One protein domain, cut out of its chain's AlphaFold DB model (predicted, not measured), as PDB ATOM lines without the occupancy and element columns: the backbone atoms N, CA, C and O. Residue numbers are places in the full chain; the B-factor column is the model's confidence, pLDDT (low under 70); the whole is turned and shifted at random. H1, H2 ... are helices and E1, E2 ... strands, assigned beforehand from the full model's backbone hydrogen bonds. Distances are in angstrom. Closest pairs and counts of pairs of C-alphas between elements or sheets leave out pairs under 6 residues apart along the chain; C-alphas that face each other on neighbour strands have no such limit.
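AT A GLANCE: This is residues 868 to 923 of the 1114 residues of the protein "Ubiquitin-specific protease ubp2" of Puccinia graminis f. sp. tritici (UniProt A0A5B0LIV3). A small sheet of three short strands has one helix, H1, packed on one face by residues 876 to 884, and a long loop whose residues 897 to 905 stick out on the side away from H1. The printed part has 56 residues, with one named helix and three named strands in the order H1, E1, E2, E3. The sheet is mixed, in the order E1, E2, E3, and the class is mixed, helices and strands. The whole is only just compact, close to loose, with a radius of gyration of the C-alphas of 12.2 A and spans of 34 by 25 by 17 A.

IN THESE COORDINATES: H1, residues 868 to 884, begins with C-alpha 868 at (13.879, 121.006, 20.588) and measures 23.7 A. E1 is residues 890 to 893, 10.2 A long, E2 residues 910 to 913, 9.9 A, and E3 residues 921 to 923, 6.0 A, ending with C-alpha 923 at (19.744, 110.451, 43.204).

HOW THE PARTS SIT: E1 and E2 are parallel at 26 degrees, with N 911 and O 890 2.8 A apart, within hydrogen-bond range. E2 and E3 form an antiparallel hairpin at 136 degrees, with N 922 and O 912 2.8 A apart, within that range. E1 and E3 are edge strands and apart. H1 is on one face of the sheet, giving two layers, helix and sheet, at a height over the sheet of 6.4 A. It is over none of the strands, but only just: 2 of its C-alphas fall on E1 and 2 on E2. The closest C-alphas of H1 and E2 are those of Asn 880 and Val 911, 7.5 A apart. In H1 every O i to N i+4 pair is within hydrogen-bond range.

THE WHOLE: The C-alphas farthest apart, of Gly 885 and Thr 900, are 34.4 A apart. The printed part has no cut. The link from E1 to E2, 16 residues, is long. Residues 896 to 904 have pLDDT under 70.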
ATOM      1  N   LYS A 868      13.238 120.767  19.283       83.00
ATOM      2  CA  LYS A 868      13.879 121.006  20.588       83.00
ATOM      3  C   LYS A 868      13.342 120.057  21.670       83.00
ATOM      4  O   LYS A 868      14.137 119.526  22.444       83.00
ATOM      5  N   ALA A 869      12.029 119.829  21.711       78.38
ATOM      6  CA  ALA A 869      11.380 118.944  22.674       78.38
ATOM      7  C   ALA A 869      11.768 117.470  22.467       78.38
ATOM      8  O   ALA A 869      12.087 116.788  23.442       78.38
ATOM      9  N   GLU A 870      11.831 116.997  21.219       85.19
ATOM     10  CA  GLU A 870      12.270 115.633  20.902       85.19
ATOM     11  C   GLU A 870      13.774 115.453  21.153       85.19
ATOM     12  O   GLU A 870      14.169 114.504  21.824       85.19
ATOM     13  N   LYS A 871      14.627 116.424  20.793       83.75
ATOM     14  CA  LYS A 871      16.055 116.395  21.169       83.75
ATOM     15  C   LYS A 871      16.259 116.397  22.694       83.75
ATOM     16  O   LYS A 871      17.214 115.805  23.196       83.75
ATOM     17  N   GLN A 872      15.349 117.011  23.456       78.56
ATOM     18  CA  GLN A 872      15.318 116.941  24.922       78.56
ATOM     19  C   GLN A 872      14.691 115.634  25.452       78.56
ATOM     20  O   GLN A 872      15.004 115.216  26.566       78.56
ATOM     21  N   ARG A 873      13.819 114.955  24.696       80.88
ATOM     22  CA  ARG A 873      13.318 113.601  24.998       80.88
ATOM     23  C   ARG A 873      14.416 112.561  24.792       80.88
ATOM     24  O   ARG A 873      14.707 111.833  25.729       80.88
ATOM     25  N   GLN A 874      15.102 112.580  23.654       82.88
ATOM     26  CA  GLN A 874      16.232 111.695  23.352       82.88
ATOM     27  C   GLN A 874      17.360 111.834  24.379       82.88
ATOM     28  O   GLN A 874      17.819 110.830  24.914       82.88
ATOM     29  N   LYS A 875      17.732 113.067  24.760       80.88
ATOM     30  CA  LYS A 875      18.690 113.290  25.858       80.88
ATOM     31  C   LYS A 875      18.223 112.709  27.196       80.88
ATOM     32  O   LYS A 875      19.025 112.083  27.874       80.88
ATOM     33  N   ARG A 876      16.943 112.873  27.566       76.31
ATOM     34  CA  ARG A 876      16.388 112.258  28.788       76.31
ATOM     35  C   ARG A 876      16.468 110.733  28.741       76.31
ATOM     36  O   ARG A 876      16.900 110.148  29.720       76.31
ATOM     37  N   LEU A 877      16.097 110.110  27.620       82.06
ATOM     38  CA  LEU A 877      16.169 108.655  27.448       82.06
ATOM     39  C   LEU A 877      17.619 108.151  27.544       82.06
ATOM     40  O   LEU A 877      17.871 107.196  28.266       82.06
ATOM     41  N   ALA A 878      18.574 108.827  26.897       82.75
ATOM     42  CA  ALA A 878      19.993 108.473  26.968       82.75
ATOM     43  C   ALA A 878      20.562 108.589  28.396       82.75
ATOM     44  O   ALA A 878      21.206 107.661  28.872       82.75
ATOM     45  N   SER A 879      20.279 109.684  29.112       81.00
ATOM     46  CA  SER A 879      20.698 109.844  30.513       81.00
ATOM     47  C   SER A 879      20.004 108.857  31.460       81.00
ATOM     48  O   SER A 879      20.629 108.373  32.397       81.00
ATOM     49  N   ASN A 880      18.735 108.526  31.211       83.75
ATOM     50  CA  ASN A 880      18.004 107.499  31.954       83.75
ATOM     51  C   ASN A 880      18.638 106.102  31.765       83.75
ATOM     52  O   ASN A 880      18.849 105.393  32.747       83.75
ATOM     53  N   VAL A 881      18.990 105.725  30.526       84.62
ATOM     54  CA  VAL A 881      19.726 104.477  30.242       84.62
ATOM     55  C   VAL A 881      21.083 104.481  30.941       84.62
ATOM     56  O   VAL A 881      21.377 103.524  31.646       84.62
ATOM     57  N   MET A 882      21.860 105.561  30.807       86.75
ATOM     58  CA  MET A 882      23.184 105.697  31.422       86.75
ATOM     59  C   MET A 882      23.140 105.465  32.939       86.75
ATOM     60  O   MET A 882      23.815 104.574  33.435       86.75
ATOM     61  N   TYR A 883      22.333 106.233  33.678       86.19
ATOM     62  CA  TYR A 883      22.386 106.216  35.145       86.19
ATOM     63  C   TYR A 883      21.474 105.182  35.817       86.19
ATOM     64  O   TYR A 883      21.692 104.880  36.984       86.19
ATOM     65  N   ALA A 884      20.452 104.642  35.147       85.75
ATOM     66  CA  ALA A 884      19.526 103.685  35.769       85.75
ATOM     67  C   ALA A 884      19.451 102.322  35.061       85.75
ATOM     68  O   ALA A 884      18.782 101.419  35.573       85.75
ATOM     69  N   GLY A 885      20.086 102.160  33.895       84.69
ATOM     70  CA  GLY A 885      19.967 100.972  33.042       84.69
ATOM     71  C   GLY A 885      18.628 100.857  32.299       84.69
ATOM     72  O   GLY A 885      18.389  99.868  31.615       84.69
ATOM     73  N   GLN A 886      17.726 101.842  32.423       82.12
ATOM     74  CA  GLN A 886      16.364 101.771  31.877       82.12
ATOM     75  C   GLN A 886      15.943 103.097  31.223       82.12
ATOM     76  O   GLN A 886      15.955 104.127  31.895       82.12
ATOM     77  N   PRO A 887      15.482 103.113  29.956       80.12
ATOM     78  CA  PRO A 887      15.088 104.354  29.282       80.12
ATOM     79  C   PRO A 887      13.844 105.006  29.906       80.12
ATOM     80  O   PRO A 887      13.759 106.234  29.987       80.12
ATOM     81  N   TYR A 888      12.886 104.203  30.376       84.94
ATOM     82  CA  TYR A 888      11.548 104.650  30.782       84.94
ATOM     83  C   TYR A 888      11.365 104.812  32.303       84.94
ATOM     84  O   TYR A 888      10.276 104.595  32.828       84.94
ATOM     85  N   ILE A 889      12.416 105.232  33.015       85.00
ATOM     86  CA  ILE A 889      12.338 105.585  34.442       85.00
ATOM     87  C   ILE A 889      11.812 107.021  34.658       85.00
ATOM     88  O   ILE A 889      12.082 107.939  33.873       85.00
ATOM     89  N   THR A 890      11.047 107.227  35.737       85.56
ATOM     90  CA  THR A 890      10.474 108.537  36.103       85.56
ATOM     91  C   THR A 890      11.587 109.537  36.408       85.56
ATOM     92  O   THR A 890      12.480 109.234  37.186       85.56
ATOM     93  N   ALA A 891      11.535 110.750  35.855       81.81
ATOM     94  CA  ALA A 891      12.578 111.752  36.081       81.81
ATOM     95  C   ALA A 891      12.053 112.963  36.871       81.81
ATOM     96  O   ALA A 891      11.354 113.817  36.312       81.81
ATOM     97  N   HIS A 892      12.422 113.044  38.150       84.94
ATOM     98  CA  HIS A 892      12.138 114.167  39.041       84.94
ATOM     99  C   HIS A 892      13.169 115.295  38.866       84.94
ATOM    100  O   HIS A 892      14.303 115.060  38.456       84.94
ATOM    101  N   VAL A 893      12.786 116.532  39.180       84.12
ATOM    102  CA  VAL A 893      13.711 117.670  39.267       84.12
ATOM    103  C   VAL A 893      13.531 118.282  40.643       84.12
ATOM    104  O   VAL A 893      12.431 118.743  40.960       84.12
ATOM    105  N   CYS A 894      14.603 118.273  41.430       80.06
ATOM    106  CA  CYS A 894      14.624 118.836  42.768       80.06
ATOM    107  C   CYS A 894      14.274 120.327  42.703       80.06
ATOM    108  O   CYS A 894      14.713 121.058  41.808       80.06
ATOM    109  N   ARG A 895      13.453 120.778  43.649       71.56
ATOM    110  CA  ARG A 895      13.153 122.197  43.861       71.56
ATOM    111  C   ARG A 895      14.024 122.704  45.008       71.56
ATOM    112  O   ARG A 895      14.465 121.909  45.835       71.56
ATOM    113  N   LYS A 896      14.254 124.018  45.080       64.81
ATOM    114  CA  LYS A 896      14.740 124.617  46.332       64.81
ATOM    115  C   LYS A 896      13.710 124.359  47.433       64.81
ATOM    116  O   LYS A 896      12.515 124.324  47.137       64.81
ATOM    117  N   ALA A 897      14.180 124.182  48.664       59.81
ATOM    118  CA  ALA A 897      13.308 124.021  49.817       59.81
ATOM    119  C   ALA A 897      12.441 125.276  49.998       59.81
ATOM    120  O   ALA A 897      12.952 126.380  50.172       59.81
ATOM    121  N   ASP A 898      11.131 125.074  49.933       59.88
ATOM    122  CA  ASP A 898      10.091 126.056  50.207       59.88
ATOM    123  C   ASP A 898       9.126 125.373  51.190       59.88
ATOM    124  O   ASP A 898       8.531 124.359  50.809       59.88
ATOM    125  N   PRO A 899       8.978 125.869  52.436       55.91
ATOM    126  CA  PRO A 899       8.113 125.256  53.445       55.91
ATOM    127  C   PRO A 899       6.639 125.119  53.035       55.91
ATOM    128  O   PRO A 899       5.907 124.350  53.652       55.91
ATOM    129  N   THR A 900       6.193 125.845  52.003       57.19
ATOM    130  CA  THR A 900       4.824 125.773  51.470       57.19
ATOM    131  C   THR A 900       4.640 124.694  50.396       57.19
ATOM    132  O   THR A 900       3.508 124.342  50.064       57.19
ATOM    133  N   THR A 901       5.724 124.132  49.845       59.75
ATOM    134  CA  THR A 901       5.629 123.082  48.819       59.75
ATOM    135  C   THR A 901       5.249 121.737  49.459       59.75
ATOM    136  O   THR A 901       5.994 121.244  50.306       59.75
ATOM    137  N   PRO A 902       4.148 121.082  49.036       61.75
ATOM    138  CA  PRO A 902       3.718 119.818  49.628       61.75
ATOM    139  C   PRO A 902       4.727 118.687  49.379       61.75
ATOM    140  O   PRO A 902       5.259 118.528  48.274       61.75
ATOM    141  N   ILE A 903       4.948 117.869  50.412       65.44
ATOM    142  CA  ILE A 903       5.835 116.700  50.373       65.44
ATOM    143  C   ILE A 903       5.315 115.702  49.332       65.44
ATOM    144  O   ILE A 903       4.165 115.265  49.379       65.44
ATOM    145  N   ARG A 904       6.177 115.314  48.385       68.19
ATOM    146  CA  ARG A 904       5.827 114.369  47.322       68.19
ATOM    147  C   ARG A 904       6.287 112.957  47.666       68.19
ATOM    148  O   ARG A 904       7.472 112.651  47.570       68.19
ATOM    149  N   LEU A 905       5.333 112.079  47.960       72.06
ATOM    150  CA  LEU A 905       5.570 110.639  48.047       72.06
ATOM    151  C   LEU A 905       5.853 110.045  46.655       72.06
ATOM    152  O   LEU A 905       5.182 110.369  45.671       72.06
ATOM    153  N   PHE A 906       6.826 109.136  46.581       74.38
ATOM    154  CA  PHE A 906       7.153 108.360  45.384       74.38
ATOM    155  C   PHE A 906       6.836 106.883  45.641       74.38
ATOM    156  O   PHE A 906       7.307 106.313  46.616       74.38
ATOM    157  N   ARG A 907       6.037 106.267  44.760       76.44
ATOM    158  CA  ARG A 907       5.635 104.843  44.832       76.44
ATOM    159  C   ARG A 907       6.241 103.981  43.709       76.44
ATOM    160  O   ARG A 907       5.783 102.870  43.468       76.44
ATOM    161  N   LYS A 908       7.186 104.533  42.938       83.12
ATOM    162  CA  LYS A 908       7.835 103.905  41.771       83.12
ATOM    163  C   LYS A 908       9.244 104.467  41.597       83.12
ATOM    164  O   LYS A 908       9.475 105.628  41.929       83.12
ATOM    165  N   SER A 909      10.140 103.667  41.023       88.81
ATOM    166  CA  SER A 909      11.540 104.017  40.752       88.81
ATOM    167  C   SER A 909      11.688 105.315  39.947       88.81
ATOM    168  O   SER A 909      10.936 105.563  38.994       88.81
ATOM    169  N   PHE A 910      12.662 106.145  40.324       89.50
ATOM    170  CA  PHE A 910      12.893 107.457  39.726       89.50
ATOM    171  C   PHE A 910      14.369 107.884  39.734       89.50
ATOM    172  O   PHE A 910      15.173 107.414  40.532       89.50
ATOM    173  N   VAL A 911      14.707 108.821  38.849       89.25
ATOM    174  CA  VAL A 911      15.975 109.561  38.845       89.25
ATOM    175  C   VAL A 911      15.691 111.014  39.209       89.25
ATOM    176  O   VAL A 911      14.876 111.671  38.554       89.25
ATOM    177  N   ALA A 912      16.353 111.522  40.243       89.12
ATOM    178  CA  ALA A 912      16.299 112.921  40.638       89.12
ATOM    179  C   ALA A 912      17.446 113.712  39.995       89.12
ATOM    180  O   ALA A 912      18.582 113.250  39.931       89.12
ATOM    181  N   TRP A 913      17.141 114.927  39.541       86.44
ATOM    182  CA  TRP A 913      18.088 115.859  38.926       86.44
ATOM    183  C   TRP A 913      18.118 117.161  39.722       86.44
ATOM    184  O   TRP A 913      17.052 117.686  40.049       86.44
ATOM    185  N   THR A 914      19.299 117.733  39.975       84.50
ATOM    186  CA  THR A 914      19.427 118.938  40.827       84.50
ATOM    187  C   THR A 914      18.699 120.163  40.266       84.50
ATOM    188  O   THR A 914      18.309 121.053  41.014       84.50
ATOM    189  N   ASN A 915      18.526 120.239  38.941       80.69
ATOM    190  CA  ASN A 915      17.817 121.325  38.267       80.69
ATOM    191  C   ASN A 915      17.365 120.939  36.841       80.69
ATOM    192  O   ASN A 915      17.746 119.907  36.282       80.69
ATOM    193  N   ASN A 916      16.580 121.819  36.211       73.75
ATOM    194  CA  ASN A 916      15.994 121.606  34.881       73.75
ATOM    195  C   ASN A 916      17.001 121.432  33.724       73.75
ATOM    196  O   ASN A 916      16.591 120.976  32.654       73.75
ATOM    197  N   SER A 917      18.293 121.748  33.900       72.75
ATOM    198  CA  SER A 917      19.311 121.457  32.876       72.75
ATOM    199  C   SER A 917      19.635 119.966  32.756       72.75
ATOM    200  O   SER A 917      20.091 119.547  31.693       72.75
ATOM    201  N   ARG A 918      19.374 119.178  33.816       72.44
ATOM    202  CA  ARG A 918      19.619 117.725  33.895       72.44
ATOM    203  C   ARG A 918      21.044 117.330  33.480       72.44
ATOM    204  O   ARG A 918      21.246 116.362  32.757       72.44
ATOM    205  N   LYS A 919      22.018 118.140  33.904       74.69
ATOM    206  CA  LYS A 919      23.454 117.840  33.796       74.69
ATOM    207  C   LYS A 919      23.946 117.037  34.996       74.69
ATOM    208  O   LYS A 919      24.596 116.021  34.816       74.69
ATOM    209  N   ASN A 920      23.595 117.502  36.193       82.69
ATOM    210  CA  ASN A 920      24.019 116.924  37.460       82.69
ATOM    211  C   ASN A 920      22.845 116.121  38.033       82.69
ATOM    212  O   ASN A 920      21.744 116.661  38.218       82.69
ATOM    213  N   ILE A 921      23.082 114.836  38.266       88.75
ATOM    214  CA  ILE A 921      22.152 113.939  38.949       88.75
ATOM    215  C   ILE A 921      22.114 114.281  40.449       88.75
ATOM    216  O   ILE A 921      22.998 114.970  40.949       88.75
ATOM    217  N   ALA A 922      21.049 113.882  41.139       88.50
ATOM    218  CA  ALA A 922      20.887 114.078  42.584       88.50
ATOM    219  C   ALA A 922      20.635 112.757  43.325       88.50
ATOM    220  O   ALA A 922      21.091 112.597  44.447       88.50
ATOM    221  N   ALA A 923      19.917 111.815  42.703       90.75
ATOM    222  CA  ALA A 923      19.744 110.451  43.204       90.75
ATOM    223  C   ALA A 923      19.256 109.516  42.086       90.75
ATOM    224  O   ALA A 923      18.532 109.947  41.180       90.75
TER     225      ALA A 923